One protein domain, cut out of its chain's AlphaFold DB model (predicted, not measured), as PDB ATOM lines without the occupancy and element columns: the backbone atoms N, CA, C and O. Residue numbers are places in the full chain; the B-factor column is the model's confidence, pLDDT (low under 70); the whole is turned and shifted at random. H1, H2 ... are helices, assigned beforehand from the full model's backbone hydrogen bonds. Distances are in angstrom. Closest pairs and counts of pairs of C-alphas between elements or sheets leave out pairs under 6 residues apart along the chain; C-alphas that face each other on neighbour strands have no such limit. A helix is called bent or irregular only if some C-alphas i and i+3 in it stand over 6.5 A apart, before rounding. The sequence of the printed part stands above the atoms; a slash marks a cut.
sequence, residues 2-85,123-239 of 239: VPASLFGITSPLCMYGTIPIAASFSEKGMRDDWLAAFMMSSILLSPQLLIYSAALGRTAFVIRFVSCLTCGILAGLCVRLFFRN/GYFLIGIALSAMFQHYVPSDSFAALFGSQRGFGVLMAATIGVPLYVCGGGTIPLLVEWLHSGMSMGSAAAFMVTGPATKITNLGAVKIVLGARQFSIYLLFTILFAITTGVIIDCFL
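AT A GLANCE: This is residues 2 to 85 and 123 to 239 of the 239 residues of an uncharacterized protein of Methanosarcina barkeri str. Wiesmoor (UniProt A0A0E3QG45). Helices pack round H10, which lies near the middle and makes a triangle with two long helices, H5 and H11b, while H8 and H9 pack on it side by side with it. H1, H2, H3 and H11a fill one end of this body and H7 packs at the other, while H6 sticks out as an arm, touching no helix. H4, H5, H8, H9, H10 and H11b make a bundle, a group of helices packed together; over the whole domain the helix packing is part aligned, part crossed. The class is all helix: 201 residues are printed, with eleven named helices, H1 to H11 in order, and no named strand. The whole is compact, with a radius of gyration of the C-alphas of 16.6 A and spans of 50 by 46 by 30 A.

HOW THE PARTS SIT: H1, residues 2 to 10, touches H3, residues 32 to 44, closest at the C-alphas of Gly 8 and Ser 42, 4.2 A. H2, residues 15 to 27, forms a hairpin with H3 at a shallow tilt of 15 degrees, closest at the C-alphas of Met 15 and Ile 43, 5.8 A. H4, residues 47 to 56, forms a hairpin with H5, residues 58 to 82, closest at the C-alphas of Ser 53 and Phe 61, 4.8 A; residues 60 to 65 of H5 alone touch H4. H3 touches H5 at a shallow tilt of 22 degrees, opposite ways, closest at the C-alphas of Asp 33 and Gly 76, 4.4 A. H6, residues 123 to 138, is apart from H7, residues 141 to 149, which touches H8, residues 152 to 162, closest at the C-alphas of Phe 148 and Gly 155, 4.0 A. H9, residues 173 to 182, forms a hairpin with H10, residues 187 to 199, closest at the C-alphas of Leu 177 and Ala 190, 6.6 A. H11, residues 202 to 238, was assigned as one helix by its hydrogen bonds but is bent: C-alphas 211 and 214 are 9.2 A apart, between arms H11a, residues 202 to 211, and H11b, residues 214 to 238. H10 touches H11b at a shallow tilt of 20 degrees, closest at the C-alphas of Gly 188 and Gly 232, 4.1 A. Not every O i to N i+4 pair is within hydrogen-bond range in H2 (7 of 9), H8 (6 of 7) and H10 (7 of 9); every one is in the other helices and arms.

IN THESE COORDINATES: H1 begins at C-alpha 2, (26.308, -48.630, 7.184). H5 is 35.8 A long, H6 22.5 A and H11b 36.3 A, ending at C-alpha 238, (46.975, -39.707, -4.482).

THE WHOLE: Residues 86 to 122 are cut out, with 43.1 A between C-alphas 85 and 123. None of the links printed whole is long. Mean pLDDT of the printed part is 78.5; 42 residues are under 70, among them 135 to 153 and 162 to 173.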
ATOM      1  N   VAL A   2      26.312 -48.317   8.630       83.19
ATOM      2  CA  VAL A   2      26.308 -48.630   7.184       83.19
ATOM      3  C   VAL A   2      24.890 -48.751   6.588       83.19
ATOM      4  O   VAL A   2      24.640 -48.096   5.579       83.19
ATOM      5  N   PRO A   3      23.918 -49.450   7.221       82.44
ATOM      6  CA  PRO A   3      22.559 -49.524   6.675       82.44
ATOM      7  C   PRO A   3      21.864 -48.157   6.657       82.44
ATOM      8  O   PRO A   3      21.258 -47.789   5.661       82.44
ATOM      9  N   ALA A   4      22.006 -47.368   7.730       80.44
ATOM     10  CA  ALA A   4      21.465 -46.007   7.802       80.44
ATOM     11  C   ALA A   4      22.056 -45.084   6.729       80.44
ATOM     12  O   ALA A   4      21.327 -44.308   6.124       80.44
ATOM     13  N   SER A   5      23.359 -45.194   6.463       81.06
ATOM     14  CA  SER A   5      24.022 -44.406   5.418       81.06
ATOM     15  C   SER A   5      23.463 -44.765   4.041       81.06
ATOM     16  O   SER A   5      23.124 -43.878   3.264       81.06
ATOM     17  N   LEU A   6      23.278 -46.063   3.769       83.62
ATOM     18  CA  LEU A   6      22.713 -46.549   2.511       83.62
ATOM     19  C   LEU A   6      21.262 -46.085   2.309       83.62
ATOM     20  O   LEU A   6      20.923 -45.600   1.233       83.62
ATOM     21  N   PHE A   7      20.436 -46.139   3.360       82.88
ATOM     22  CA  PHE A   7      19.082 -45.576   3.330       82.88
ATOM     23  C   PHE A   7      19.085 -44.059   3.088       82.88
ATOM     24  O   PHE A   7      18.240 -43.550   2.349       82.88
ATOM     25  N   GLY A   8      20.054 -43.338   3.658       76.75
ATOM     26  CA  GLY A   8      20.241 -41.905   3.427       76.75
ATOM     27  C   GLY A   8      20.524 -41.574   1.962       76.75
ATOM     28  O   GLY A   8      19.926 -40.643   1.431       76.75
ATOM     29  N   ILE A   9      21.362 -42.376   1.297       80.19
ATOM     30  CA  ILE A   9      21.706 -42.223  -0.130       80.19
ATOM     31  C   ILE A   9      20.483 -42.442  -1.025       80.19
ATOM     32  O   ILE A   9      20.282 -41.730  -2.007       80.19
ATOM     33  N   THR A  10      19.651 -43.432  -0.696       78.88
ATOM     34  CA  THR A  10      18.431 -43.715  -1.471       78.88
ATOM     35  C   THR A  10      17.345 -42.661  -1.285       78.88
ATOM     36  O   THR A  10      16.416 -42.591  -2.086       78.88
ATOM     37  N   SER A  11      17.442 -41.840  -0.238       77.06
ATOM     38  CA  SER A  11      16.452 -40.812   0.036       77.06
ATOM     39  C   SER A  11      16.701 -39.595  -0.864       77.06
ATOM     40  O   SER A  11      17.754 -38.967  -0.759       77.06
ATOM     41  N   PRO A  12      15.746 -39.188  -1.723       66.31
ATOM     42  CA  PRO A  12      15.881 -37.989  -2.555       66.31
ATOM     43  C   PRO A  12      15.712 -36.692  -1.746       66.31
ATOM     44  O   PRO A  12      15.531 -35.612  -2.310       66.31
ATOM     45  N   LEU A  13      15.705 -36.791  -0.417       74.75
ATOM     46  CA  LEU A  13      15.360 -35.703   0.470       74.75
ATOM     47  C   LEU A  13      16.563 -34.797   0.689       74.75
ATOM     48  O   LEU A  13      17.647 -35.224   1.076       74.75
ATOM     49  N   CYS A  14      16.345 -33.504   0.476       72.06
ATOM     50  CA  CYS A  14      17.258 -32.498   0.985       72.06
ATOM     51  C   CYS A  14      17.170 -32.430   2.516       72.06
ATOM     52  O   CYS A  14      16.279 -33.010   3.137       72.06
ATOM     53  N   MET A  15      18.069 -31.659   3.123       71.31
ATOM     54  CA  MET A  15      18.171 -31.533   4.574       71.31
ATOM     55  C   MET A  15      16.841 -31.178   5.277       71.31
ATOM     56  O   MET A  15      16.544 -31.675   6.358       71.31
ATOM     57  N   TYR A  16      15.989 -30.393   4.614       70.62
ATOM     58  CA  TYR A  16      14.649 -30.046   5.096       70.62
ATOM     59  C   TYR A  16      13.678 -31.223   5.175       70.62
ATOM     60  O   TYR A  16      12.801 -31.229   6.030       70.62
ATOM     61  N   GLY A  17      13.818 -32.209   4.289       73.56
ATOM     62  CA  GLY A  17      13.026 -33.434   4.337       73.56
ATOM     63  C   GLY A  17      13.616 -34.468   5.294       73.56
ATOM     64  O   GLY A  17      12.876 -35.247   5.889       73.56
ATOM     65  N   THR A  18      14.938 -34.470   5.486       81.62
ATOM     66  CA  THR A  18      15.595 -35.462   6.346       81.62
ATOM     67  C   THR A  18      15.432 -35.163   7.829       81.62
ATOM     68  O   THR A  18      15.308 -36.109   8.598       81.62
ATOM     69  N   ILE A  19      15.368 -33.894   8.243       82.56
ATOM     70  CA  ILE A  19      15.144 -33.515   9.649       82.56
ATOM     71  C   ILE A  19      13.816 -34.037  10.221       82.56
ATOM     72  O   ILE A  19      13.872 -34.695  11.257       82.56
ATOM     73  N   PRO A  20      12.635 -33.800   9.615       77.94
ATOM     74  CA  PRO A  20      11.375 -34.281  10.186       77.94
ATOM     75  C   PRO A  20      11.297 -35.812  10.203       77.94
ATOM     76  O   PRO A  20      10.757 -36.400  11.138       77.94
ATOM     77  N   ILE A  21      11.900 -36.483   9.217       82.44
ATOM     78  CA  ILE A  21      12.011 -37.947   9.229       82.44
ATOM     79  C   ILE A  21      12.950 -38.413  10.342       82.44
ATOM     80  O   ILE A  21      12.624 -39.361  11.056       82.44
ATOM     81  N   ALA A  22      14.086 -37.738  10.531       83.25
ATOM     82  CA  ALA A  22      15.009 -38.019  11.623       83.25
ATOM     83  C   ALA A  22      14.348 -37.792  12.992       83.25
ATOM     84  O   ALA A  22      14.540 -38.611  13.886       83.25
ATOM     85  N   ALA A  23      13.511 -36.760  13.131       81.88
ATOM     86  CA  ALA A  23      12.706 -36.513  14.325       81.88
ATOM     87  C   ALA A  23      11.738 -37.677  14.592       81.88
ATOM     88  O   ALA A  23      11.762 -38.260  15.673       81.88
ATOM     89  N   SER A  24      10.975 -38.105  13.579       81.75
ATOM     90  CA  SER A  24      10.056 -39.249  13.699       81.75
ATOM     91  C   SER A  24      10.782 -40.559  14.044       81.75
ATOM     92  O   SER A  24      10.278 -41.398  14.792       81.75
ATOM     93  N   PHE A  25      11.994 -40.753  13.523       85.25
ATOM     94  CA  PHE A  25      12.845 -41.887  13.874       85.25
ATOM     95  C   PHE A  25      13.402 -41.795  15.299       85.25
ATOM     96  O   PHE A  25      13.461 -42.816  15.986       85.25
ATOM     97  N   SER A  26      13.757 -40.596  15.760       84.94
ATOM     98  CA  SER A  26      14.173 -40.343  17.141       84.94
ATOM     99  C   SER A  26      13.048 -40.637  18.135       84.94
ATOM    100  O   SER A  26      13.300 -41.270  19.157       84.94
ATOM    101  N   GLU A  27      11.804 -40.251  17.827       82.44
ATOM    102  CA  GLU A  27      10.622 -40.561  18.652       82.44
ATOM    103  C   GLU A  27      10.369 -42.068  18.767       82.44
ATOM    104  O   GLU A  27       9.963 -42.563  19.817       82.44
ATOM    105  N   LYS A  28      10.679 -42.826  17.711       85.56
ATOM    106  CA  LYS A  28      10.631 -44.298  17.708       85.56
ATOM    107  C   LYS A  28      11.826 -44.952  18.419       85.56
ATOM    108  O   LYS A  28      11.975 -46.171  18.353       85.56
ATOM    109  N   GLY A  29      12.682 -44.172  19.083       81.38
ATOM    110  CA  GLY A  29      13.817 -44.666  19.864       81.38
ATOM    111  C   GLY A  29      15.055 -45.019  19.037       81.38
ATOM    112  O   GLY A  29      15.908 -45.783  19.499       81.38
ATOM    113  N   MET A  30      15.180 -44.505  17.808       85.38
ATOM    114  CA  MET A  30      16.400 -44.689  17.021       85.38
ATOM    115  C   MET A  30      17.573 -43.960  17.679       85.38
ATOM    116  O   MET A  30      17.458 -42.816  18.099       85.38
ATOM    117  N   ARG A  31      18.731 -44.622  17.743       86.44
ATOM    118  CA  ARG A  31      19.929 -44.049  18.361       86.44
ATOM    119  C   ARG A  31      20.511 -42.904  17.524       86.44
ATOM    120  O   ARG A  31      20.657 -43.046  16.307       86.44
ATOM    121  N   ASP A  32      20.969 -41.847  18.190       85.81
ATOM    122  CA  ASP A  32      21.564 -40.649  17.570       85.81
ATOM    123  C   ASP A  32      22.722 -40.948  16.612       85.81
ATOM    124  O   ASP A  32      22.892 -40.278  15.597       85.81
ATOM    125  N   ASP A  33      23.504 -41.995  16.878       87.75
ATOM    126  CA  ASP A  33      24.620 -42.384  16.019       87.75
ATOM    127  C   ASP A  33      24.174 -42.923  14.646       87.75
ATOM    128  O   ASP A  33      24.893 -42.793  13.652       87.75
ATOM    129  N   TRP A  34      22.965 -43.487  14.563       87.75
ATOM    130  CA  TRP A  34      22.355 -43.898  13.298       87.75
ATOM    131  C   TRP A  34      21.703 -42.720  12.579       87.75
ATOM    132  O   TRP A  34      21.846 -42.619  11.359       87.75
ATOM    133  N   LEU A  35      21.065 -41.814  13.327       87.38
ATOM    134  CA  LEU A  35      20.476 -40.584  12.790       87.38
ATOM    135  C   LEU A  35      21.545 -39.676  12.176       87.38
ATOM    136  O   LEU A  35      21.378 -39.216  11.050       87.38
ATOM    137  N   ALA A  36      22.682 -39.496  12.851       88.31
ATOM    138  CA  ALA A  36      23.796 -38.700  12.343       88.31
ATOM    139  C   ALA A  36      24.372 -39.266  11.038       88.31
ATOM    140  O   ALA A  36      24.577 -38.519  10.083       88.31
ATOM    141  N   ALA A  37      24.576 -40.587  10.968       88.25
ATOM    142  CA  ALA A  37      25.052 -41.237   9.749       88.25
ATOM    143  C   ALA A  37      24.043 -41.105   8.594       88.25
ATOM    144  O   ALA A  37      24.427 -40.765   7.477       88.25
ATOM    145  N   PHE A  38      22.753 -41.316   8.873       89.12
ATOM    146  CA  PHE A  38      21.672 -41.148   7.899       89.12
ATOM    147  C   PHE A  38      21.594 -39.710   7.367       89.12
ATOM    148  O   PHE A  38      21.627 -39.501   6.152       89.12
ATOM    149  N   MET A  39      21.537 -38.718   8.261       88.25
ATOM    150  CA  MET A  39      21.431 -37.305   7.893       88.25
ATOM    151  C   MET A  39      22.650 -36.848   7.093       88.25
ATOM    152  O   MET A  39      22.488 -36.221   6.048       88.25
ATOM    153  N   MET A  40      23.862 -37.195   7.541       88.38
ATOM    154  CA  MET A  40      25.085 -36.765   6.867       88.38
ATOM    155  C   MET A  40      25.222 -37.400   5.479       88.38
ATOM    156  O   MET A  40      25.499 -36.694   4.511       88.38
ATOM    157  N   SER A  41      24.948 -38.702   5.338       88.19
ATOM    158  CA  SER A  41      24.957 -39.346   4.019       88.19
ATOM    159  C   SER A  41      23.879 -38.785   3.093       88.19
ATOM    160  O   SER A  41      24.176 -38.535   1.930       88.19
ATOM    161  N   SER A  42      22.669 -38.518   3.590       87.00
ATOM    162  CA  SER A  42      21.581 -37.983   2.762       87.00
ATOM    163  C   SER A  42      21.853 -36.555   2.261       87.00
ATOM    164  O   SER A  42      21.603 -36.243   1.098       87.00
ATOM    165  N   ILE A  43      22.460 -35.696   3.092       82.88
ATOM    166  CA  ILE A  43      22.859 -34.331   2.698       82.88
ATOM    167  C   ILE A  43      23.934 -34.351   1.600       82.88
ATOM    168  O   ILE A  43      23.911 -33.521   0.685       82.88
ATOM    169  N   LEU A  44      24.899 -35.268   1.711       83.31
ATOM    170  CA  LEU A  44      26.079 -35.310   0.847       83.31
ATOM    171  C   LEU A  44      25.853 -36.081  -0.466       83.31
ATOM    172  O   LEU A  44      26.399 -35.697  -1.509       83.31
ATOM    173  N   LEU A  45      25.057 -37.152  -0.415       82.75
ATOM    174  CA  LEU A  45      24.790 -38.090  -1.506       82.75
ATOM    175  C   LEU A  45      23.306 -38.051  -1.872       82.75
ATOM    176  O   LEU A  45      22.574 -39.010  -1.654       82.75
ATOM    177  N   SER A  46      22.860 -36.936  -2.449       83.25
ATOM    178  CA  SER A  46      21.557 -36.911  -3.110       83.25
ATOM    179  C   SER A  46      21.670 -37.512  -4.520       83.25
ATOM    180  O   SER A  46      22.710 -37.345  -5.172       83.25
ATOM    181  N   PRO A  47      20.610 -38.156  -5.047       79.38
ATOM    182  CA  PRO A  47      20.605 -38.688  -6.414       79.38
ATOM    183  C   PRO A  47      21.007 -37.637  -7.455       79.38
ATOM    184  O   PRO A  47      21.769 -37.916  -8.374       79.38
ATOM    185  N   GLN A  48      20.572 -36.392  -7.249       78.00
ATOM    186  CA  GLN A  48      20.922 -35.261  -8.099       78.00
ATOM    187  C   GLN A  48      22.437 -34.978  -8.097       78.00
ATOM    188  O   GLN A  48      23.035 -34.831  -9.160       78.00
ATOM    189  N   LEU A  49      23.087 -34.952  -6.927       78.62
ATOM    190  CA  LEU A  49      24.538 -34.730  -6.823       78.62
ATOM    191  C   LEU A  49      25.345 -35.894  -7.412       78.62
ATOM    192  O   LEU A  49      26.414 -35.668  -7.981       78.62
ATOM    193  N   LEU A  50      24.836 -37.124  -7.299       81.88
ATOM    194  CA  LEU A  50      25.448 -38.305  -7.909       81.88
ATOM    195  C   LEU A  50      25.391 -38.251  -9.436       81.88
ATOM    196  O   LEU A  50      26.414 -38.485 -10.076       81.88
ATOM    197  N   ILE A  51      24.244 -37.879 -10.010       82.00
ATOM    198  CA  ILE A  51      24.090 -37.708 -11.463       82.00
ATOM    199  C   ILE A  51      25.057 -36.635 -11.980       82.00
ATOM    200  O   ILE A  51      25.783 -36.873 -12.942       82.00
ATOM    201  N   TYR A  52      25.143 -35.482 -11.309       77.00
ATOM    202  CA  TYR A  52      26.077 -34.430 -11.719       77.00
ATOM    203  C   TYR A  52      27.547 -34.827 -11.546       77.00
ATOM    204  O   TYR A  52      28.379 -34.483 -12.379       77.00
ATOM    205  N   SER A  53      27.887 -35.582 -10.501       79.38
ATOM    206  CA  SER A  53      29.265 -36.056 -10.307       79.38
ATOM    207  C   SER A  53      29.650 -37.126 -11.324       79.38
ATOM    208  O   SER A  53      30.807 -37.192 -11.722       79.38
ATOM    209  N   ALA A  54      28.687 -37.932 -11.781       82.75
ATOM    210  CA  ALA A  54      28.889 -38.849 -12.898       82.75
ATOM    211  C   ALA A  54      29.144 -38.090 -14.210       82.75
ATOM    212  O   ALA A  54      29.991 -38.518 -14.992       82.75
ATOM    213  N   ALA A  55      28.478 -36.947 -14.416       79.94
ATOM    214  CA  ALA A  55      28.718 -36.076 -15.567       79.94
ATOM    215  C   ALA A  55      30.109 -35.410 -15.543       79.94
ATOM    216  O   ALA A  55      30.697 -35.210 -16.600       79.94
ATOM    217  N   LEU A  56      30.658 -35.119 -14.356       75.94
ATOM    218  CA  LEU A  56      32.014 -34.570 -14.182       75.94
ATOM    219  C   LEU A  56      33.122 -35.587 -14.522       75.94
ATOM    220  O   LEU A  56      34.248 -35.210 -14.828       75.94
ATOM    221  N   GLY A  57      32.809 -36.880 -14.462       83.56
ATOM    222  CA  GLY A  57      33.728 -37.963 -14.785       83.56
ATOM    223  C   GLY A  57      33.718 -39.077 -13.743       83.56
ATOM    224  O   GLY A  57      33.314 -38.914 -12.590       83.56
ATOM    225  N   ARG A  58      34.207 -40.253 -14.150       83.25
ATOM    226  CA  ARG A  58      34.179 -41.463 -13.312       83.25
ATOM    227  C   ARG A  58      35.001 -41.309 -12.027       83.25
ATOM    228  O   ARG A  58      34.615 -41.839 -10.991       83.25
ATOM    229  N   THR A  59      36.104 -40.567 -12.089       83.06
ATOM    230  CA  THR A  59      36.988 -40.286 -10.948       83.06
ATOM    231  C   THR A  59      36.284 -39.436  -9.893       83.06
ATOM    232  O   THR A  59      36.227 -39.836  -8.733       83.06
ATOM    233  N   ALA A  60      35.668 -38.321 -10.293       82.19
ATOM    234  CA  ALA A  60      34.933 -37.434  -9.392       82.19
ATOM    235  C   ALA A  60      33.734 -38.134  -8.732       82.19
ATOM    236  O   ALA A  60      33.507 -37.979  -7.530       82.19
ATOM    237  N   PHE A  61      33.002 -38.956  -9.490       86.44
ATOM    238  CA  PHE A  61      31.916 -39.774  -8.951       86.44
ATOM    239  C   PHE A  61      32.391 -40.725  -7.845       86.44
ATOM    240  O   PHE A  61      31.812 -40.738  -6.759       86.44
ATOM    241  N   VAL A  62      33.451 -41.501  -8.101       88.31
ATOM    242  CA  VAL A  62      33.980 -42.472  -7.129       88.31
ATOM    243  C   VAL A  62      34.518 -41.757  -5.893       88.31
ATOM    244  O   VAL A  62      34.179 -42.144  -4.774       88.31
ATOM    245  N   ILE A  63      35.284 -40.681  -6.089       87.31
ATOM    246  CA  ILE A  63      35.801 -39.839  -5.006       87.31
ATOM    247  C   ILE A  63      34.655 -39.360  -4.118       87.31
ATOM    248  O   ILE A  63      34.705 -39.536  -2.900       87.31
ATOM    249  N   ARG A  64      33.597 -38.800  -4.710       87.38
ATOM    250  CA  ARG A  64      32.441 -38.304  -3.963       87.38
ATOM    251  C   ARG A  64      31.709 -39.429  -3.240       87.38
ATOM    252  O   ARG A  64      31.403 -39.298  -2.061       87.38
ATOM    253  N   PHE A  65      31.441 -40.539  -3.921       89.06
ATOM    254  CA  PHE A  65      30.724 -41.664  -3.327       89.06
ATOM    255  C   PHE A  65      31.459 -42.213  -2.098       89.06
ATOM    256  O   PHE A  65      30.871 -42.334  -1.023       89.06
ATOM    257  N   VAL A  66      32.762 -42.473  -2.232       90.69
ATOM    258  CA  VAL A  66      33.589 -43.033  -1.156       90.69
ATOM    259  C   VAL A  66      33.783 -42.025  -0.021       90.69
ATOM    260  O   VAL A  66      33.570 -42.372   1.142       90.69
ATOM    261  N   SER A  67      34.136 -40.775  -0.329       89.56
ATOM    262  CA  SER A  67      34.362 -39.737   0.690       89.56
ATOM    263  C   SER A  67      33.098 -39.398   1.477       89.56
ATOM    264  O   SER A  67      33.137 -39.278   2.698       89.56
ATOM    265  N   CYS A  68      31.944 -39.289   0.823       87.62
ATOM    266  CA  CYS A  68      30.703 -38.953   1.511       87.62
ATOM    267  C   CYS A  68      30.150 -40.130   2.331       87.62
ATOM    268  O   CYS A  68      29.584 -39.918   3.407       87.62
ATOM    269  N   LEU A  69      30.337 -41.369   1.865       89.50
ATOM    270  CA  LEU A  69      29.949 -42.560   2.621       89.50
ATOM    271  C   LEU A  69      30.836 -42.734   3.861       89.50
ATOM    272  O   LEU A  69      30.327 -42.961   4.960       89.50
ATOM    273  N   THR A  70      32.151 -42.554   3.713       91.06
ATOM    274  CA  THR A  70      33.085 -42.556   4.851       91.06
ATOM    275  C   THR A  70      32.795 -41.411   5.819       91.06
ATOM    276  O   THR A  70      32.750 -41.656   7.024       91.06
ATOM    277  N   CYS A  71      32.480 -40.209   5.323       90.00
ATOM    278  CA  CYS A  71      32.047 -39.076   6.144       90.00
ATOM    279  C   CYS A  71      30.837 -39.424   7.016       90.00
ATOM    280  O   CYS A  71      30.862 -39.193   8.223       90.00
ATOM    281  N   GLY A  72      29.791 -40.017   6.429       88.81
ATOM    282  CA  GLY A  72      28.576 -40.387   7.161       88.81
ATOM    283  C   GLY A  72      28.829 -41.432   8.249       88.81
ATOM    284  O   GLY A  72      28.368 -41.281   9.382       88.81
ATOM    285  N   ILE A  73      29.629 -42.459   7.946       90.00
ATOM    286  CA  ILE A  73      30.007 -43.484   8.932       90.00
ATOM    287  C   ILE A  73      30.835 -42.869  10.064       90.00
ATOM    288  O   ILE A  73      30.558 -43.140  11.234       90.00
ATOM    289  N   LEU A  74      31.822 -42.033   9.733       92.25
ATOM    290  CA  LEU A  74      32.680 -41.375  10.717       92.25
ATOM    291  C   LEU A  74      31.901 -40.380  11.575       92.25
ATOM    292  O   LEU A  74      32.105 -40.360  12.784       92.25
ATOM    293  N   ALA A  75      30.959 -39.632  10.998       87.69
ATOM    294  CA  ALA A  75      30.075 -38.742  11.744       87.69
ATOM    295  C   ALA A  75      29.260 -39.525  12.784       87.69
ATOM    296  O   ALA A  75      29.251 -39.174  13.964       87.69
ATOM    297  N   GLY A  76      28.643 -40.638  12.372       87.75
ATOM    298  CA  GLY A  76      27.931 -41.527  13.290       87.75
ATOM    299  C   GLY A  76      28.844 -42.101  14.378       87.75
ATOM    300  O   GLY A  76      28.471 -42.132  15.552       87.75
ATOM    301  N   LEU A  77      30.059 -42.528  14.020       89.81
ATOM    302  CA  LEU A  77      31.026 -43.078  14.970       89.81
ATOM    303  C   LEU A  77      31.504 -42.028  15.978       89.81
ATOM    304  O   LEU A  77      31.553 -42.318  17.173       89.81
ATOM    305  N   CYS A  78      31.790 -40.809  15.524       88.31
ATOM    306  CA  CYS A  78      32.128 -39.678  16.382       88.31
ATOM    307  C   CYS A  78      31.006 -39.394  17.382       88.31
ATOM    308  O   CYS A  78      31.282 -39.296  18.577       88.31
ATOM    309  N   VAL A  79      29.747 -39.353  16.934       87.00
ATOM    310  CA  VAL A  79      28.592 -39.182  17.831       87.00
ATOM    311  C   VAL A  79      28.510 -40.334  18.838       87.00
ATOM    312  O   VAL A  79      28.371 -40.094  20.035       87.00
ATOM    313  N   ARG A  80      28.702 -41.584  18.402       86.94
ATOM    314  CA  ARG A  80      28.693 -42.750  19.298       86.94
ATOM    315  C   ARG A  80      29.783 -42.696  20.373       86.94
ATOM    316  O   ARG A  80      29.542 -43.148  21.492       86.94
ATOM    317  N   LEU A  81      30.976 -42.209  20.031       86.06
ATOM    318  CA  LEU A  81      32.118 -42.144  20.945       86.06
ATOM    319  C   LEU A  81      32.009 -40.963  21.917       86.06
ATOM    320  O   LEU A  81      32.203 -41.150  23.115       86.06
ATOM    321  N   PHE A  82      31.668 -39.771  21.423       83.06
ATOM    322  CA  PHE A  82      31.626 -38.550  22.236       83.06
ATOM    323  C   PHE A  82      30.323 -38.382  23.029       83.06
ATOM    324  O   PHE A  82      30.333 -37.808  24.115       83.06
ATOM    325  N   PHE A  83      29.202 -38.888  22.509       81.25
ATOM    326  CA  PHE A  83      27.860 -38.662  23.060       81.25
ATOM    327  C   PHE A  83      27.180 -39.963  23.513       81.25
ATOM    328  O   PHE A  83      25.960 -40.056  23.562       81.25
ATOM    329  N   ARG A  84      27.963 -40.963  23.942       65.50
ATOM    330  CA  ARG A  84      27.470 -42.293  24.360       65.50
ATOM    331  C   ARG A  84      26.362 -42.275  25.434       65.50
ATOM    332  O   ARG A  84      25.621 -43.244  25.520       65.50
ATOM    333  N   ASN A  85      26.264 -41.199  26.223       63.19
ATOM    334  CA  ASN A  85      25.303 -41.014  27.322       63.19
ATOM    335  C   ASN A  85      24.515 -39.683  27.257       63.19
ATOM    336  O   ASN A  85      23.890 -39.300  28.245       63.19
ATOM    337  N   GLY A 123      10.104 -12.155  -0.193       76.69
ATOM    338  CA  GLY A 123      11.009 -11.005  -0.097       76.69
ATOM    339  C   GLY A 123      12.453 -11.418   0.200       76.69
ATOM    340  O   GLY A 123      13.370 -11.034  -0.523       76.69
ATOM    341  N   TYR A 124      12.655 -12.274   1.205       72.25
ATOM    342  CA  TYR A 124      13.976 -12.824   1.526       72.25
ATOM    343  C   TYR A 124      14.543 -13.670   0.382       72.25
ATOM    344  O   TYR A 124      15.740 -13.617   0.104       72.25
ATOM    345  N   PHE A 125      13.685 -14.421  -0.313       70.62
ATOM    346  CA  PHE A 125      14.082 -15.251  -1.446       70.62
ATOM    347  C   PHE A 125      14.548 -14.407  -2.641       70.62
ATOM    348  O   PHE A 125      15.595 -14.692  -3.216       70.62
ATOM    349  N   LEU A 126      13.824 -13.332  -2.971       75.81
ATOM    350  CA  LEU A 126      14.204 -12.389  -4.029       75.81
ATOM    351  C   LEU A 126      15.532 -11.692  -3.730       75.81
ATOM    352  O   LEU A 126      16.385 -11.613  -4.611       75.81
ATOM    353  N   ILE A 127      15.734 -11.248  -2.485       74.62
ATOM    354  CA  ILE A 127      17.010 -10.663  -2.050       74.62
ATOM    355  C   ILE A 127      18.138 -11.693  -2.195       74.62
ATOM    356  O   ILE A 127      19.189 -11.372  -2.742       74.62
ATOM    357  N   GLY A 128      17.911 -12.943  -1.777       64.25
ATOM    358  CA  GLY A 128      18.888 -14.026  -1.920       64.25
ATOM    359  C   GLY A 128      19.258 -14.329  -3.378       64.25
ATOM    360  O   GLY A 128      20.439 -14.494  -3.684       64.25
ATOM    361  N   ILE A 129      18.276 -14.355  -4.287       66.69
ATOM    362  CA  ILE A 129      18.512 -14.545  -5.728       66.69
ATOM    363  C   ILE A 129      19.314 -13.375  -6.301       66.69
ATOM    364  O   ILE A 129      20.307 -13.605  -6.987       66.69
ATOM    365  N   ALA A 130      18.917 -12.135  -6.004       75.38
ATOM    366  CA  ALA A 130      19.591 -10.943  -6.512       75.38
ATOM    367  C   ALA A 130      21.058 -10.885  -6.056       75.38
ATOM    368  O   ALA A 130      21.955 -10.644  -6.862       75.38
ATOM    369  N   LEU A 131      21.310 -11.182  -4.780       68.38
ATOM    370  CA  LEU A 131      22.652 -11.178  -4.203       68.38
ATOM    371  C   LEU A 131      23.517 -12.315  -4.774       68.38
ATOM    372  O   LEU A 131      24.688 -12.095  -5.074       68.38
ATOM    373  N   SER A 132      22.936 -13.499  -5.015       63.12
ATOM    374  CA  SER A 132      23.631 -14.615  -5.676       63.12
ATOM    375  C   SER A 132      23.970 -14.312  -7.140       63.12
ATOM    376  O   SER A 132      25.077 -14.619  -7.582       63.12
ATOM    377  N   ALA A 133      23.055 -13.681  -7.882       68.94
ATOM    378  CA  ALA A 133      23.283 -13.275  -9.267       68.94
ATOM    379  C   ALA A 133      24.365 -12.185  -9.372       68.94
ATOM    380  O   ALA A 133      25.243 -12.277 -10.228       68.94
ATOM    381  N   MET A 134      24.360 -11.200  -8.462       73.50
ATOM    382  CA  MET A 134      25.438 -10.211  -8.369       73.50
ATOM    383  C   MET A 134      26.783 -10.864  -8.055       73.50
ATOM    384  O   MET A 134      27.772 -10.530  -8.697       73.50
ATOM    385  N   PHE A 135      26.828 -11.812  -7.115       66.19
ATOM    386  CA  PHE A 135      28.060 -12.537  -6.797       66.19
ATOM    387  C   PHE A 135      28.602 -13.297  -8.010       66.19
ATOM    388  O   PHE A 135      29.781 -13.174  -8.312       66.19
ATOM    389  N   GLN A 136      27.751 -14.025  -8.737       62.34
ATOM    390  CA  GLN A 136      28.161 -14.762  -9.941       62.34
ATOM    391  C   GLN A 136      28.668 -13.842 -11.058       62.34
ATOM    392  O   GLN A 136      29.544 -14.238 -11.816       62.34
ATOM    393  N   HIS A 137      28.135 -12.622 -11.160       69.62
ATOM    394  CA  HIS A 137      28.590 -11.646 -12.149       69.62
ATOM    395  C   HIS A 137      29.885 -10.931 -11.735       69.62
ATOM    396  O   HIS A 137      30.725 -10.642 -12.582       69.62
ATOM    397  N   TYR A 138      30.050 -10.631 -10.444       66.12
ATOM    398  CA  TYR A 138      31.166  -9.824  -9.937       66.12
ATOM    399  C   TYR A 138      32.399 -10.652  -9.550       66.12
ATOM    400  O   TYR A 138      33.474 -10.094  -9.343       66.12
ATOM    401  N   VAL A 139      32.256 -11.975  -9.431       60.69
ATOM    402  CA  VAL A 139      33.337 -12.894  -9.072       60.69
ATOM    403  C   VAL A 139      33.870 -13.603 -10.328       60.69
ATOM    404  O   VAL A 139      33.268 -14.581 -10.769       60.69
ATOM    405  N   PRO A 140      34.999 -13.151 -10.907       58.69
ATOM    406  CA  PRO A 140      35.617 -13.822 -12.047       58.69
ATOM    407  C   PRO A 140      36.228 -15.169 -11.637       58.69
ATOM    408  O   PRO A 140      36.951 -15.275 -10.638       58.69
ATOM    409  N   SER A 141      35.960 -16.198 -12.443       58.38
ATOM    410  CA  SER A 141      36.461 -17.569 -12.282       58.38
ATOM    411  C   SER A 141      37.990 -17.641 -12.238       58.38
ATOM    412  O   SER A 141      38.525 -18.427 -11.458       58.38
ATOM    413  N   ASP A 142      38.691 -16.774 -12.971       61.66
ATOM    414  CA  ASP A 142      40.159 -16.748 -13.044       61.66
ATOM    415  C   ASP A 142      40.831 -16.371 -11.715       61.66
ATOM    416  O   ASP A 142      41.851 -16.948 -11.335       61.66
ATOM    417  N   SER A 143      40.241 -15.437 -10.957       62.94
ATOM    418  CA  SER A 143      40.786 -15.024  -9.653       62.94
ATOM    419  C   SER A 143      40.631 -16.125  -8.601       62.94
ATOM    420  O   SER A 143      41.515 -16.326  -7.770       62.94
ATOM    421  N   PHE A 144      39.526 -16.876  -8.661       63.81
ATOM    422  CA  PHE A 144      39.296 -18.022  -7.783       63.81
ATOM    423  C   PHE A 144      40.170 -19.217  -8.176       63.81
ATOM    424  O   PHE A 144      40.767 -19.835  -7.297       63.81
ATOM    425  N   ALA A 145      40.333 -19.500  -9.470       59.94
ATOM    426  CA  ALA A 145      41.231 -20.550  -9.949       59.94
ATOM    427  C   ALA A 145      42.689 -20.308  -9.515       59.94
ATOM    428  O   ALA A 145      43.341 -21.232  -9.030       59.94
ATOM    429  N   ALA A 146      43.176 -19.062  -9.572       63.56
ATOM    430  CA  ALA A 146      44.507 -18.707  -9.073       63.56
ATOM    431  C   ALA A 146      44.647 -18.907  -7.547       63.56
ATOM    432  O   ALA A 146      45.661 -19.429  -7.078       63.56
ATOM    433  N   LEU A 147      43.612 -18.557  -6.772       64.44
ATOM    434  CA  LEU A 147      43.561 -18.777  -5.317       64.44
ATOM    435  C   LEU A 147      43.557 -20.268  -4.940       64.44
ATOM    436  O   LEU A 147      44.174 -20.642  -3.942       64.44
ATOM    437  N   PHE A 148      42.893 -21.121  -5.726       62.09
ATOM    438  CA  PHE A 148      42.843 -22.567  -5.482       62.09
ATOM    439  C   PHE A 148      44.028 -23.342  -6.087       62.09
ATOM    440  O   PHE A 148      44.335 -24.433  -5.610       62.09
ATOM    441  N   GLY A 149      44.707 -22.798  -7.103       56.78
ATOM    442  CA  GLY A 149      45.841 -23.431  -7.790       56.78
ATOM    443  C   GLY A 149      47.226 -23.109  -7.206       56.78
ATOM    444  O   GLY A 149      48.176 -23.849  -7.453       56.78
ATOM    445  N   SER A 150      47.370 -22.042  -6.406       57.19
ATOM    446  CA  SER A 150      48.691 -21.538  -5.985       57.19
ATOM    447  C   SER A 150      49.466 -22.445  -5.008       57.19
ATOM    448  O   SER A 150      50.668 -22.240  -4.848       57.19
ATOM    449  N   GLN A 151      48.838 -23.437  -4.360       60.88
ATOM    450  CA  GLN A 151      49.509 -24.461  -3.538       60.88
ATOM    451  C   GLN A 151      48.566 -25.634  -3.229       60.88
ATOM    452  O   GLN A 151      47.503 -25.432  -2.643       60.88
ATOM    453  N   ARG A 152      49.025 -26.861  -3.516       60.75
ATOM    454  CA  ARG A 152      48.358 -28.160  -3.265       60.75
ATOM    455  C   ARG A 152      47.581 -28.253  -1.935       60.75
ATOM    456  O   ARG A 152      46.420 -28.643  -1.912       60.75
ATOM    457  N   GLY A 153      48.169 -27.797  -0.823       65.50
ATOM    458  CA  GLY A 153      47.506 -27.791   0.494       65.50
ATOM    459  C   GLY A 153      46.680 -26.537   0.820       65.50
ATOM    460  O   GLY A 153      45.655 -26.629   1.498       65.50
ATOM    461  N   PHE A 154      47.098 -25.360   0.343       73.62
ATOM    462  CA  PHE A 154      46.401 -24.099   0.630       73.62
ATOM    463  C   PHE A 154      45.081 -24.001  -0.144       73.62
ATOM    464  O   PHE A 154      44.084 -23.538   0.410       73.62
ATOM    465  N   GLY A 155      45.041 -24.532  -1.372       69.56
ATOM    466  CA  GLY A 155      43.824 -24.632  -2.180       69.56
ATOM    467  C   GLY A 155      42.733 -25.460  -1.503       69.56
ATOM    468  O   GLY A 155      41.579 -25.039  -1.470       69.56
ATOM    469  N   VAL A 156      43.102 -26.565  -0.846       77.19
ATOM    470  CA  VAL A 156      42.173 -27.419  -0.088       77.19
ATOM    471  C   VAL A 156      41.606 -26.692   1.134       77.19
ATOM    472  O   VAL A 156      40.395 -26.728   1.372       77.19
ATOM    473  N   LEU A 157      42.458 -26.003   1.900       76.00
ATOM    474  CA  LEU A 157      42.030 -25.229   3.067       76.00
ATOM    475  C   LEU A 157      41.095 -24.083   2.658       76.00
ATOM    476  O   LEU A 157      40.038 -23.886   3.263       76.00
ATOM    477  N   MET A 158      41.453 -23.363   1.596       70.56
ATOM    478  CA  MET A 158      40.630 -22.295   1.040       70.56
ATOM    479  C   MET A 158      39.308 -22.839   0.502       70.56
ATOM    480  O   MET A 158      38.266 -22.277   0.819       70.56
ATOM    481  N   ALA A 159      39.300 -23.962  -0.219       71.00
ATOM    482  CA  ALA A 159      38.080 -24.583  -0.738       71.00
ATOM    483  C   ALA A 159      37.134 -25.036   0.386       71.00
ATOM    484  O   ALA A 159      35.923 -24.813   0.314       71.00
ATOM    485  N   ALA A 160      37.678 -25.608   1.464       69.81
ATOM    486  CA  ALA A 160      36.892 -25.995   2.630       69.81
ATOM    487  C   ALA A 160      36.285 -24.780   3.355       69.81
ATOM    488  O   ALA A 160      35.134 -24.836   3.787       69.81
ATOM    489  N   THR A 161      37.031 -23.676   3.451       71.31
ATOM    490  CA  THR A 161      36.605 -22.477   4.191       71.31
ATOM    491  C   THR A 161      35.667 -21.598   3.365       71.31
ATOM    492  O   THR A 161      34.630 -21.171   3.858       71.31
ATOM    493  N   ILE A 162      35.982 -21.375   2.088       69.31
ATOM    494  CA  ILE A 162      35.189 -20.578   1.141       69.31
ATOM    495  C   ILE A 162      33.921 -21.329   0.695       69.31
ATOM    496  O   ILE A 162      32.912 -20.703   0.368       69.31
ATOM    497  N   GLY A 163      33.907 -22.664   0.751       64.25
ATOM    498  CA  GLY A 163      32.682 -23.448   0.565       64.25
ATOM    499  C   GLY A 163      31.566 -23.089   1.557       64.25
ATOM    500  O   GLY A 163      30.390 -23.274   1.240       64.25
ATOM    501  N   VAL A 164      31.909 -22.515   2.720       66.25
ATOM    502  CA  VAL A 164      30.935 -22.066   3.727       66.25
ATOM    503  C   VAL A 164      30.203 -20.784   3.291       66.25
ATOM    504  O   VAL A 164      28.971 -20.803   3.290       66.25
ATOM    505  N   PRO A 165      30.879 -19.695   2.858       61.31
ATOM    506  CA  PRO A 165      30.198 -18.482   2.405       61.31
ATOM    507  C   PRO A 165      29.660 -18.521   0.971       61.31
ATOM    508  O   PRO A 165      28.673 -17.840   0.706       61.31
ATOM    509  N   LEU A 166      30.271 -19.272   0.039       59.09
ATOM    510  CA  LEU A 166      29.964 -19.126  -1.398       59.09
ATOM    511  C   LEU A 166      28.546 -19.558  -1.815       59.09
ATOM    512  O   LEU A 166      28.164 -19.319  -2.955       59.09
ATOM    513  N   TYR A 167      27.749 -20.152  -0.920       57.38
ATOM    514  CA  TYR A 167      26.305 -20.394  -1.082       57.38
ATOM    515  C   TYR A 167      25.864 -20.894  -2.475       57.38
ATOM    516  O   TYR A 167      24.812 -20.524  -2.995       57.38
ATOM    517  N   VAL A 168      26.641 -21.769  -3.109       59.34
ATOM    518  CA  VAL A 168      26.243 -22.318  -4.404       59.34
ATOM    519  C   VAL A 168      25.386 -23.560  -4.154       59.34
ATOM    520  O   VAL A 168      25.809 -24.562  -3.570       59.34
ATOM    521  N   CYS A 169      24.118 -23.489  -4.554       57.41
ATOM    522  CA  CYS A 169      23.163 -24.563  -4.329       57.41
ATOM    523  C   CYS A 169      23.460 -25.742  -5.271       57.41
ATOM    524  O   CYS A 169      23.011 -25.735  -6.409       57.41
ATOM    525  N   GLY A 170      24.228 -26.732  -4.792       58.12
ATOM    526  CA  GLY A 170      24.362 -28.131  -5.258       58.12
ATOM    527  C   GLY A 170      24.412 -28.430  -6.769       58.12
ATOM    528  O   GLY A 170      25.388 -28.988  -7.253       58.12
ATOM    529  N   GLY A 171      23.353 -28.116  -7.514       60.19
ATOM    530  CA  GLY A 171      23.345 -28.225  -8.973       60.19
ATOM    531  C   GLY A 171      24.245 -27.188  -9.652       60.19
ATOM    532  O   GLY A 171      24.923 -27.522 -10.616       60.19
ATOM    533  N   GLY A 172      24.326 -25.962  -9.117       61.25
ATOM    534  CA  GLY A 172      25.147 -24.885  -9.695       61.25
ATOM    535  C   GLY A 172      26.649 -25.002  -9.409       61.25
ATOM    536  O   GLY A 172      27.456 -24.400 -10.105       61.25
ATOM    537  N   THR A 173      27.045 -25.796  -8.406       67.81
ATOM    538  CA  THR A 173      28.459 -25.969  -8.035       67.81
ATOM    539  C   THR A 173      29.233 -26.811  -9.027       67.81
ATOM    540  O   THR A 173      30.423 -26.603  -9.193       67.81
ATOM    541  N   ILE A 174      28.589 -27.801  -9.649       74.12
ATOM    542  CA  ILE A 174      29.302 -28.777 -10.478       74.12
ATOM    543  C   ILE A 174      29.806 -28.136 -11.779       74.12
ATOM    544  O   ILE A 174      30.990 -28.294 -12.051       74.12
ATOM    545  N   PRO A 175      28.998 -27.372 -12.544       71.12
ATOM    546  CA  PRO A 175      29.499 -26.664 -13.724       71.12
ATOM    547  C   PRO A 175      30.653 -25.714 -13.389       71.12
ATOM    548  O   PRO A 175      31.630 -25.634 -14.120       71.12
ATOM    549  N   LEU A 176      30.570 -25.054 -12.233       74.38
ATOM    550  CA  LEU A 176      31.618 -24.165 -11.751       74.38
ATOM    551  C   LEU A 176      32.909 -24.931 -11.406       74.38
ATOM    552  O   LEU A 176      34.001 -24.481 -11.731       74.38
ATOM    553  N   LEU A 177      32.787 -26.119 -10.802       76.81
ATOM    554  CA  LEU A 177      33.920 -27.011 -10.538       76.81
ATOM    555  C   LEU A 177      34.559 -27.535 -11.828       76.81
ATOM    556  O   LEU A 177      35.778 -27.664 -11.855       76.81
ATOM    557  N   VAL A 178      33.770 -27.840 -12.870       78.12
ATOM    558  CA  VAL A 178      34.296 -28.212 -14.200       78.12
ATOM    559  C   VAL A 178      35.199 -27.093 -14.706       78.12
ATOM    560  O   VAL A 178      36.358 -27.346 -15.021       78.12
ATOM    561  N   GLU A 179      34.683 -25.863 -14.719       78.19
ATOM    562  CA  GLU A 179      35.423 -24.693 -15.192       78.19
ATOM    563  C   GLU A 179      36.712 -24.498 -14.390       78.19
ATOM    564  O   GLU A 179      37.793 -24.430 -14.961       78.19
ATOM    565  N   TRP A 180      36.637 -24.531 -13.057       78.31
ATOM    566  CA  TRP A 180      37.818 -24.369 -12.209       78.31
ATOM    567  C   TRP A 180      38.849 -25.488 -12.374       78.31
ATOM    568  O   TRP A 180      40.045 -25.206 -12.336       78.31
ATOM    569  N   LEU A 181      38.424 -26.740 -12.573       79.69
ATOM    570  CA  LEU A 181      39.334 -27.848 -12.887       79.69
ATOM    571  C   LEU A 181      40.027 -27.620 -14.238       79.69
ATOM    572  O   LEU A 181      41.233 -27.843 -14.340       79.69
ATOM    573  N   HIS A 182      39.304 -27.116 -15.244       80.00
ATOM    574  CA  HIS A 182      39.895 -26.708 -16.522       80.00
ATOM    575  C   HIS A 182      40.867 -25.530 -16.369       80.00
ATOM    576  O   HIS A 182      41.903 -25.510 -17.032       80.00
ATOM    577  N   SER A 183      40.589 -24.597 -15.456       77.06
ATOM    578  CA  SER A 183      41.471 -23.473 -15.114       77.06
ATOM    579  C   SER A 183      42.639 -23.843 -14.180       77.06
ATOM    580  O   SER A 183      43.385 -22.956 -13.769       77.06
ATOM    581  N   GLY A 184      42.825 -25.125 -13.830       75.62
ATOM    582  CA  GLY A 184      43.983 -25.606 -13.062       75.62
ATOM    583  C   GLY A 184      43.755 -25.855 -11.564       75.62
ATOM    584  O   GLY A 184      44.722 -26.032 -10.824       75.62
ATOM    585  N   MET A 185      42.507 -25.891 -11.090       81.88
ATOM    586  CA  MET A 185      42.188 -26.319  -9.720       81.88
ATOM    587  C   MET A 185      42.556 -27.796  -9.510       81.88
ATOM    588  O   MET A 185      42.342 -28.633 -10.386       81.88
ATOM    589  N   SER A 186      43.064 -28.145  -8.326       85.44
ATOM    590  CA  SER A 186      43.379 -29.539  -8.006       85.44
ATOM    591  C   SER A 186      42.129 -30.378  -7.709       85.44
ATOM    592  O   SER A 186      41.129 -29.889  -7.167       85.44
ATOM    593  N   MET A 187      42.195 -31.681  -8.003       83.62
ATOM    594  CA  MET A 187      41.112 -32.621  -7.686       83.62
ATOM    595  C   MET A 187      40.863 -32.742  -6.176       83.62
ATOM    596  O   MET A 187      39.717 -32.935  -5.764       83.62
ATOM    597  N   GLY A 188      41.897 -32.581  -5.344       85.31
ATOM    598  CA  GLY A 188      41.755 -32.556  -3.887       85.31
ATOM    599  C   GLY A 188      40.939 -31.360  -3.396       85.31
ATOM    600  O   GLY A 188      40.040 -31.514  -2.565       85.31
ATOM    601  N   SER A 189      41.178 -30.177  -3.968       84.06
ATOM    602  CA  SER A 189      40.408 -28.962  -3.661       84.06
ATOM    603  C   SER A 189      38.947 -29.101  -4.102       84.06
ATOM    604  O   SER A 189      38.031 -28.775  -3.341       84.06
ATOM    605  N   ALA A 190      38.718 -29.690  -5.282       84.31
ATOM    606  CA  ALA A 190      37.378 -30.017  -5.767       84.31
ATOM    607  C   ALA A 190      36.643 -30.976  -4.818       84.31
ATOM    608  O   ALA A 190      35.474 -30.759  -4.496       84.31
ATOM    609  N   ALA A 191      37.326 -32.014  -4.331       85.88
ATOM    610  CA  ALA A 191      36.750 -32.989  -3.412       85.88
ATOM    611  C   ALA A 191      36.407 -32.380  -2.044       85.88
ATOM    612  O   ALA A 191      35.323 -32.637  -1.515       85.88
ATOM    613  N   ALA A 192      37.277 -31.528  -1.495       87.12
ATOM    614  CA  ALA A 192      36.992 -30.796  -0.262       87.12
ATOM    615  C   ALA A 192      35.742 -29.916  -0.416       87.12
ATOM    616  O   ALA A 192      34.836 -29.978   0.418       87.12
ATOM    617  N   PHE A 193      35.637 -29.182  -1.529       83.44
ATOM    618  CA  PHE A 193      34.466 -28.362  -1.842       83.44
ATOM    619  C   PHE A 193      33.196 -29.196  -2.071       83.44
ATOM    620  O   PHE A 193      32.102 -28.821  -1.650       83.44
ATOM    621  N   MET A 194      33.321 -30.366  -2.701       83.38
ATOM    622  CA  MET A 194      32.212 -31.299  -2.917       83.38
ATOM    623  C   MET A 194      31.589 -31.811  -1.613       83.38
ATOM    624  O   MET A 194      30.395 -32.146  -1.623       83.38
ATOM    625  N   VAL A 195      32.377 -31.873  -0.536       85.81
ATOM    626  CA  VAL A 195      31.937 -32.245   0.813       85.81
ATOM    627  C   VAL A 195      31.404 -31.028   1.572       85.81
ATOM    628  O   VAL A 195      30.281 -31.084   2.077       85.81
ATOM    629  N   THR A 196      32.156 -29.922   1.637       84.62
ATOM    630  CA  THR A 196      31.734 -28.730   2.396       84.62
ATOM    631  C   THR A 196      30.521 -28.056   1.772       84.62
ATOM    632  O   THR A 196      29.543 -27.831   2.474       84.62
ATOM    633  N   GLY A 197      30.510 -27.835   0.457       80.69
ATOM    634  CA  GLY A 197      29.448 -27.126  -0.260       80.69
ATOM    635  C   GLY A 197      28.022 -27.570   0.106       80.69
ATOM    636  O   GLY A 197      27.219 -26.737   0.526       80.69
ATOM    637  N   PRO A 198      27.652 -28.861  -0.006       77.12
ATOM    638  CA  PRO A 198      26.334 -29.337   0.420       77.12
ATOM    639  C   PRO A 198      26.113 -29.323   1.940       77.12
ATOM    640  O   PRO A 198      24.976 -29.099   2.374       77.12
ATOM    641  N   ALA A 199      27.158 -29.546   2.737       82.00
ATOM    642  CA  ALA A 199      27.067 -29.610   4.193       82.00
ATOM    643  C   ALA A 199      26.897 -28.225   4.846       82.00
ATOM    644  O   ALA A 199      26.210 -28.104   5.857       82.00
ATOM    645  N   THR A 200      27.447 -27.167   4.249       81.25
ATOM    646  CA  THR A 200      27.500 -25.821   4.840       81.25
ATOM    647  C   THR A 200      26.567 -24.809   4.183       81.25
ATOM    648  O   THR A 200      26.729 -23.603   4.353       81.25
ATOM    649  N   LYS A 201      25.543 -25.271   3.456       77.12
ATOM    650  CA  LYS A 201      24.493 -24.392   2.918       77.12
ATOM    651  C   LYS A 201      23.814 -23.632   4.058       77.12
ATOM    652  O   LYS A 201      23.413 -24.259   5.029       77.12
ATOM    653  N   ILE A 202      23.590 -22.323   3.919       72.50
ATOM    654  CA  ILE A 202      22.920 -21.487   4.944       72.50
ATOM    655  C   ILE A 202      21.584 -22.102   5.385       72.50
ATOM    656  O   ILE A 202      21.267 -22.170   6.570       72.50
ATOM    657  N   THR A 203      20.834 -22.610   4.412       69.38
ATOM    658  CA  THR A 203      19.564 -23.311   4.588       69.38
ATOM    659  C   THR A 203      19.692 -24.587   5.426       69.38
ATOM    660  O   THR A 203      18.894 -24.816   6.333       69.38
ATOM    661  N   ASN A 204      20.737 -25.377   5.172       77.19
ATOM    662  CA  ASN A 204      21.090 -26.569   5.941       77.19
ATOM    663  C   ASN A 204      21.557 -26.180   7.354       77.19
ATOM    664  O   ASN A 204      20.976 -26.613   8.341       77.19
ATOM    665  N   LEU A 205      22.525 -25.266   7.466       81.25
ATOM    666  CA  LEU A 205      23.077 -24.811   8.741       81.25
ATOM    667  C   LEU A 205      22.013 -24.239   9.679       81.25
ATOM    668  O   LEU A 205      22.066 -24.512  10.874       81.25
ATOM    669  N   GLY A 206      21.041 -23.488   9.157       78.38
ATOM    670  CA  GLY A 206      19.919 -22.992   9.950       78.38
ATOM    671  C   GLY A 206      19.118 -24.133  10.574       78.38
ATOM    672  O   GLY A 206      18.872 -24.131  11.777       78.38
ATOM    673  N   ALA A 207      18.781 -25.145   9.779       76.69
ATOM    674  CA  ALA A 207      17.982 -26.263  10.248       76.69
ATOM    675  C   ALA A 207      18.792 -27.227  11.149       76.69
ATOM    676  O   ALA A 207      18.277 -27.655  12.180       76.69
ATOM    677  N   VAL A 208      20.083 -27.477  10.865       81.94
ATOM    678  CA  VAL A 208      21.004 -28.191  11.784       81.94
ATOM    679  C   VAL A 208      21.080 -27.456  13.113       81.94
ATOM    680  O   VAL A 208      20.983 -28.081  14.160       81.94
ATOM    681  N   LYS A 209      21.271 -26.133  13.092       82.06
ATOM    682  CA  LYS A 209      21.437 -25.332  14.307       82.06
ATOM    683  C   LYS A 209      20.210 -25.403  15.213       82.06
ATOM    684  O   LYS A 209      20.391 -25.399  16.425       82.06
ATOM    685  N   ILE A 210      19.009 -25.476  14.642       79.00
ATOM    686  CA  ILE A 210      17.765 -25.663  15.399       79.00
ATOM    687  C   ILE A 210      17.760 -27.053  16.052       79.00
ATOM    688  O   ILE A 210      17.599 -27.167  17.257       79.00
ATOM    689  N   VAL A 211      18.043 -28.115  15.290       80.50
ATOM    690  CA  VAL A 211      17.985 -29.490  15.819       80.50
ATOM    691  C   VAL A 211      19.104 -29.798  16.828       80.50
ATOM    692  O   VAL A 211      18.889 -30.497  17.814       80.50
ATOM    693  N   LEU A 212      20.330 -29.348  16.570       80.50
ATOM    694  CA  LEU A 212      21.511 -29.640  17.395       80.50
ATOM    695  C   LEU A 212      21.729 -28.572  18.485       80.50
ATOM    696  O   LEU A 212      22.525 -28.740  19.401       80.50
ATOM    697  N   GLY A 213      21.110 -27.401  18.385       82.69
ATOM    698  CA  GLY A 213      21.488 -26.254  19.208       82.69
ATOM    699  C   GLY A 213      22.910 -25.733  18.923       82.69
ATOM    700  O   GLY A 213      23.746 -26.354  18.263       82.69
ATOM    701  N   ALA A 214      23.227 -24.546  19.447       81.75
ATOM    702  CA  ALA A 214      24.451 -23.814  19.091       81.75
ATOM    703  C   ALA A 214      25.764 -24.556  19.432       81.75
ATOM    704  O   ALA A 214      26.767 -24.425  18.722       81.75
ATOM    705  N   ARG A 215      25.765 -25.356  20.510       82.81
ATOM    706  CA  ARG A 215      26.963 -26.073  20.973       82.81
ATOM    707  C   ARG A 215      27.307 -27.258  20.071       82.81
ATOM    708  O   ARG A 215      28.448 -27.359  19.629       82.81
ATOM    709  N   GLN A 216      26.346 -28.138  19.781       85.56
ATOM    710  CA  GLN A 216      26.580 -29.308  18.922       85.56
ATOM    711  C   GLN A 216      26.709 -28.891  17.450       85.56
ATOM    712  O   GLN A 216      27.515 -29.475  16.727       85.56
ATOM    713  N   PHE A 217      26.041 -27.808  17.034       85.75
ATOM    714  CA  PHE A 217      26.246 -27.180  15.726       85.75
ATOM    715  C   PHE A 217      27.712 -26.798  15.466       85.75
ATOM    716  O   PHE A 217      28.245 -27.069  14.391       85.75
ATOM    717  N   SER A 218      28.393 -26.220  16.461       86.94
ATOM    718  CA  SER A 218      29.810 -25.852  16.329       86.94
ATOM    719  C   SER A 218      30.708 -27.084  16.152       86.94
ATOM    720  O   SER A 218      31.636 -27.065  15.347       86.94
ATOM    721  N   ILE A 219      30.396 -28.183  16.852       88.38
ATOM    722  CA  ILE A 219      31.102 -29.468  16.709       88.38
ATOM    723  C   ILE A 219      30.868 -30.057  15.313       88.38
ATOM    724  O   ILE A 219      31.814 -30.525  14.683       88.38
ATOM    725  N   TYR A 220      29.632 -29.998  14.810       87.56
ATOM    726  CA  TYR A 220      29.278 -30.445  13.461       87.56
ATOM    727  C   TYR A 220      30.049 -29.683  12.375       87.56
ATOM    728  O   TYR A 220      30.610 -30.303  11.466       87.56
ATOM    729  N   LEU A 221      30.116 -28.351  12.478       87.50
ATOM    730  CA  LEU A 221      30.876 -27.524  11.540       87.50
ATOM    731  C   LEU A 221      32.364 -27.862  11.570       87.50
ATOM    732  O   LEU A 221      32.956 -28.101  10.517       87.50
ATOM    733  N   LEU A 222      32.955 -27.932  12.764       89.19
ATOM    734  CA  LEU A 222      34.368 -28.264  12.921       89.19
ATOM    735  C   LEU A 222      34.678 -29.649  12.340       89.19
ATOM    736  O   LEU A 222      35.631 -29.792  11.576       89.19
ATOM    737  N   PHE A 223      33.849 -30.650  12.645       90.75
ATOM    738  CA  PHE A 223      33.985 -32.000  12.102       90.75
ATOM    739  C   PHE A 223      33.937 -32.002  10.570       90.75
ATOM    740  O   PHE A 223      34.795 -32.601   9.931       90.75
ATOM    741  N   THR A 224      32.970 -31.298   9.980       88.56
ATOM    742  CA  THR A 224      32.787 -31.244   8.523       88.56
ATOM    743  C   THR A 224      33.976 -30.581   7.829       88.56
ATOM    744  O   THR A 224      34.466 -31.102   6.830       88.56
ATOM    745  N   ILE A 225      34.467 -29.460   8.365       88.69
ATOM    746  CA  ILE A 225      35.618 -28.735   7.810       88.69
ATOM    747  C   ILE A 225      36.885 -29.593   7.912       88.69
ATOM    748  O   ILE A 225      37.580 -29.777   6.914       88.69
ATOM    749  N   LEU A 226      37.160 -30.180   9.082       90.50
ATOM    750  CA  LEU A 226      38.316 -31.065   9.276       90.50
ATOM    751  C   LEU A 226      38.251 -32.292   8.362       90.50
ATOM    752  O   LEU A 226      39.254 -32.668   7.754       90.50
ATOM    753  N   PHE A 227      37.072 -32.901   8.229       91.12
ATOM    754  CA  PHE A 227      36.865 -34.044   7.348       91.12
ATOM    755  C   PHE A 227      37.070 -33.677   5.872       91.12
ATOM    756  O   PHE A 227      37.680 -34.436   5.121       91.12
ATOM    757  N   ALA A 228      36.604 -32.506   5.442       89.19
ATOM    758  CA  ALA A 228      36.808 -32.049   4.075       89.19
ATOM    759  C   ALA A 228      38.282 -31.748   3.776       89.19
ATOM    760  O   ALA A 228      38.770 -32.140   2.719       89.19
ATOM    761  N   ILE A 229      39.002 -31.115   4.709       88.75
ATOM    762  CA  ILE A 229      40.438 -30.836   4.563       88.75
ATOM    763  C   ILE A 229      41.227 -32.143   4.477       88.75
ATOM    764  O   ILE A 229      42.000 -32.333   3.545       88.75
ATOM    765  N   THR A 230      41.011 -33.062   5.420       90.25
ATOM    766  CA  THR A 230      41.692 -34.369   5.423       90.25
ATOM    767  C   THR A 230      41.406 -35.154   4.148       90.25
ATOM    768  O   THR A 230      42.339 -35.631   3.510       90.25
ATOM    769  N   THR A 231      40.143 -35.220   3.724       88.69
ATOM    770  CA  THR A 231      39.744 -35.868   2.467       88.69
ATOM    771  C   THR A 231      40.415 -35.218   1.256       88.69
ATOM    772  O   THR A 231      40.971 -35.925   0.418       88.69
ATOM    773  N   GLY A 232      40.405 -33.886   1.173       86.94
ATOM    774  CA  GLY A 232      41.024 -33.142   0.079       86.94
ATOM    775  C   GLY A 232      42.528 -33.376  -0.009       86.94
ATOM    776  O   GLY A 232      43.021 -33.687  -1.085       86.94
ATOM    777  N   VAL A 233      43.241 -33.318   1.121       87.38
ATOM    778  CA  VAL A 233      44.690 -33.581   1.187       87.38
ATOM    779  C   VAL A 233      45.018 -35.028   0.817       87.38
ATOM    780  O   VAL A 233      45.976 -35.264   0.089       87.38
ATOM    781  N   ILE A 234      44.226 -36.001   1.282       89.31
ATOM    782  CA  ILE A 234      44.419 -37.413   0.917       89.31
ATOM    783  C   ILE A 234      44.308 -37.588  -0.599       89.31
ATOM    784  O   ILE A 234      45.141 -38.260  -1.198       89.31
ATOM    785  N   ILE A 235      43.308 -36.968  -1.227       87.56
ATOM    786  CA  ILE A 235      43.093 -37.074  -2.674       87.56
ATOM    787  C   ILE A 235      44.197 -36.358  -3.450       87.56
ATOM    788  O   ILE A 235      44.693 -36.920  -4.417       87.56
ATOM    789  N   ASP A 236      44.612 -35.171  -3.008       85.25
ATOM    790  CA  ASP A 236      45.699 -34.396  -3.626       85.25
ATOM    791  C   ASP A 236      47.070 -35.083  -3.506       85.25
ATOM    792  O   ASP A 236      47.985 -34.821  -4.278       85.25
ATOM    793  N   CYS A 237      47.232 -35.968  -2.520       82.38
ATOM    794  CA  CYS A 237      48.424 -36.799  -2.382       82.38
ATOM    795  C   CYS A 237      48.381 -38.048  -3.283       82.38
ATOM    796  O   CYS A 237      49.429 -38.616  -3.586       82.38
ATOM    797  N   PHE A 238      47.184 -38.507  -3.665       80.00
ATOM    798  CA  PHE A 238      46.975 -39.707  -4.482       80.00
ATOM    799  C   PHE A 238      46.886 -39.420  -5.993       80.00
ATOM    800  O   PHE A 238      47.161 -40.332  -6.775       80.00
ATOM    801  N   LEU A 239      46.477 -38.210  -6.396       70.81
ATOM    802  CA  LEU A 239      46.362 -37.738  -7.787       70.81
ATOM    803  C   LEU A 239      47.299 -36.554  -8.044       70.81
ATOM    804  O   LEU A 239      47.915 -36.537  -9.131       70.81
TER     805      LEU A 239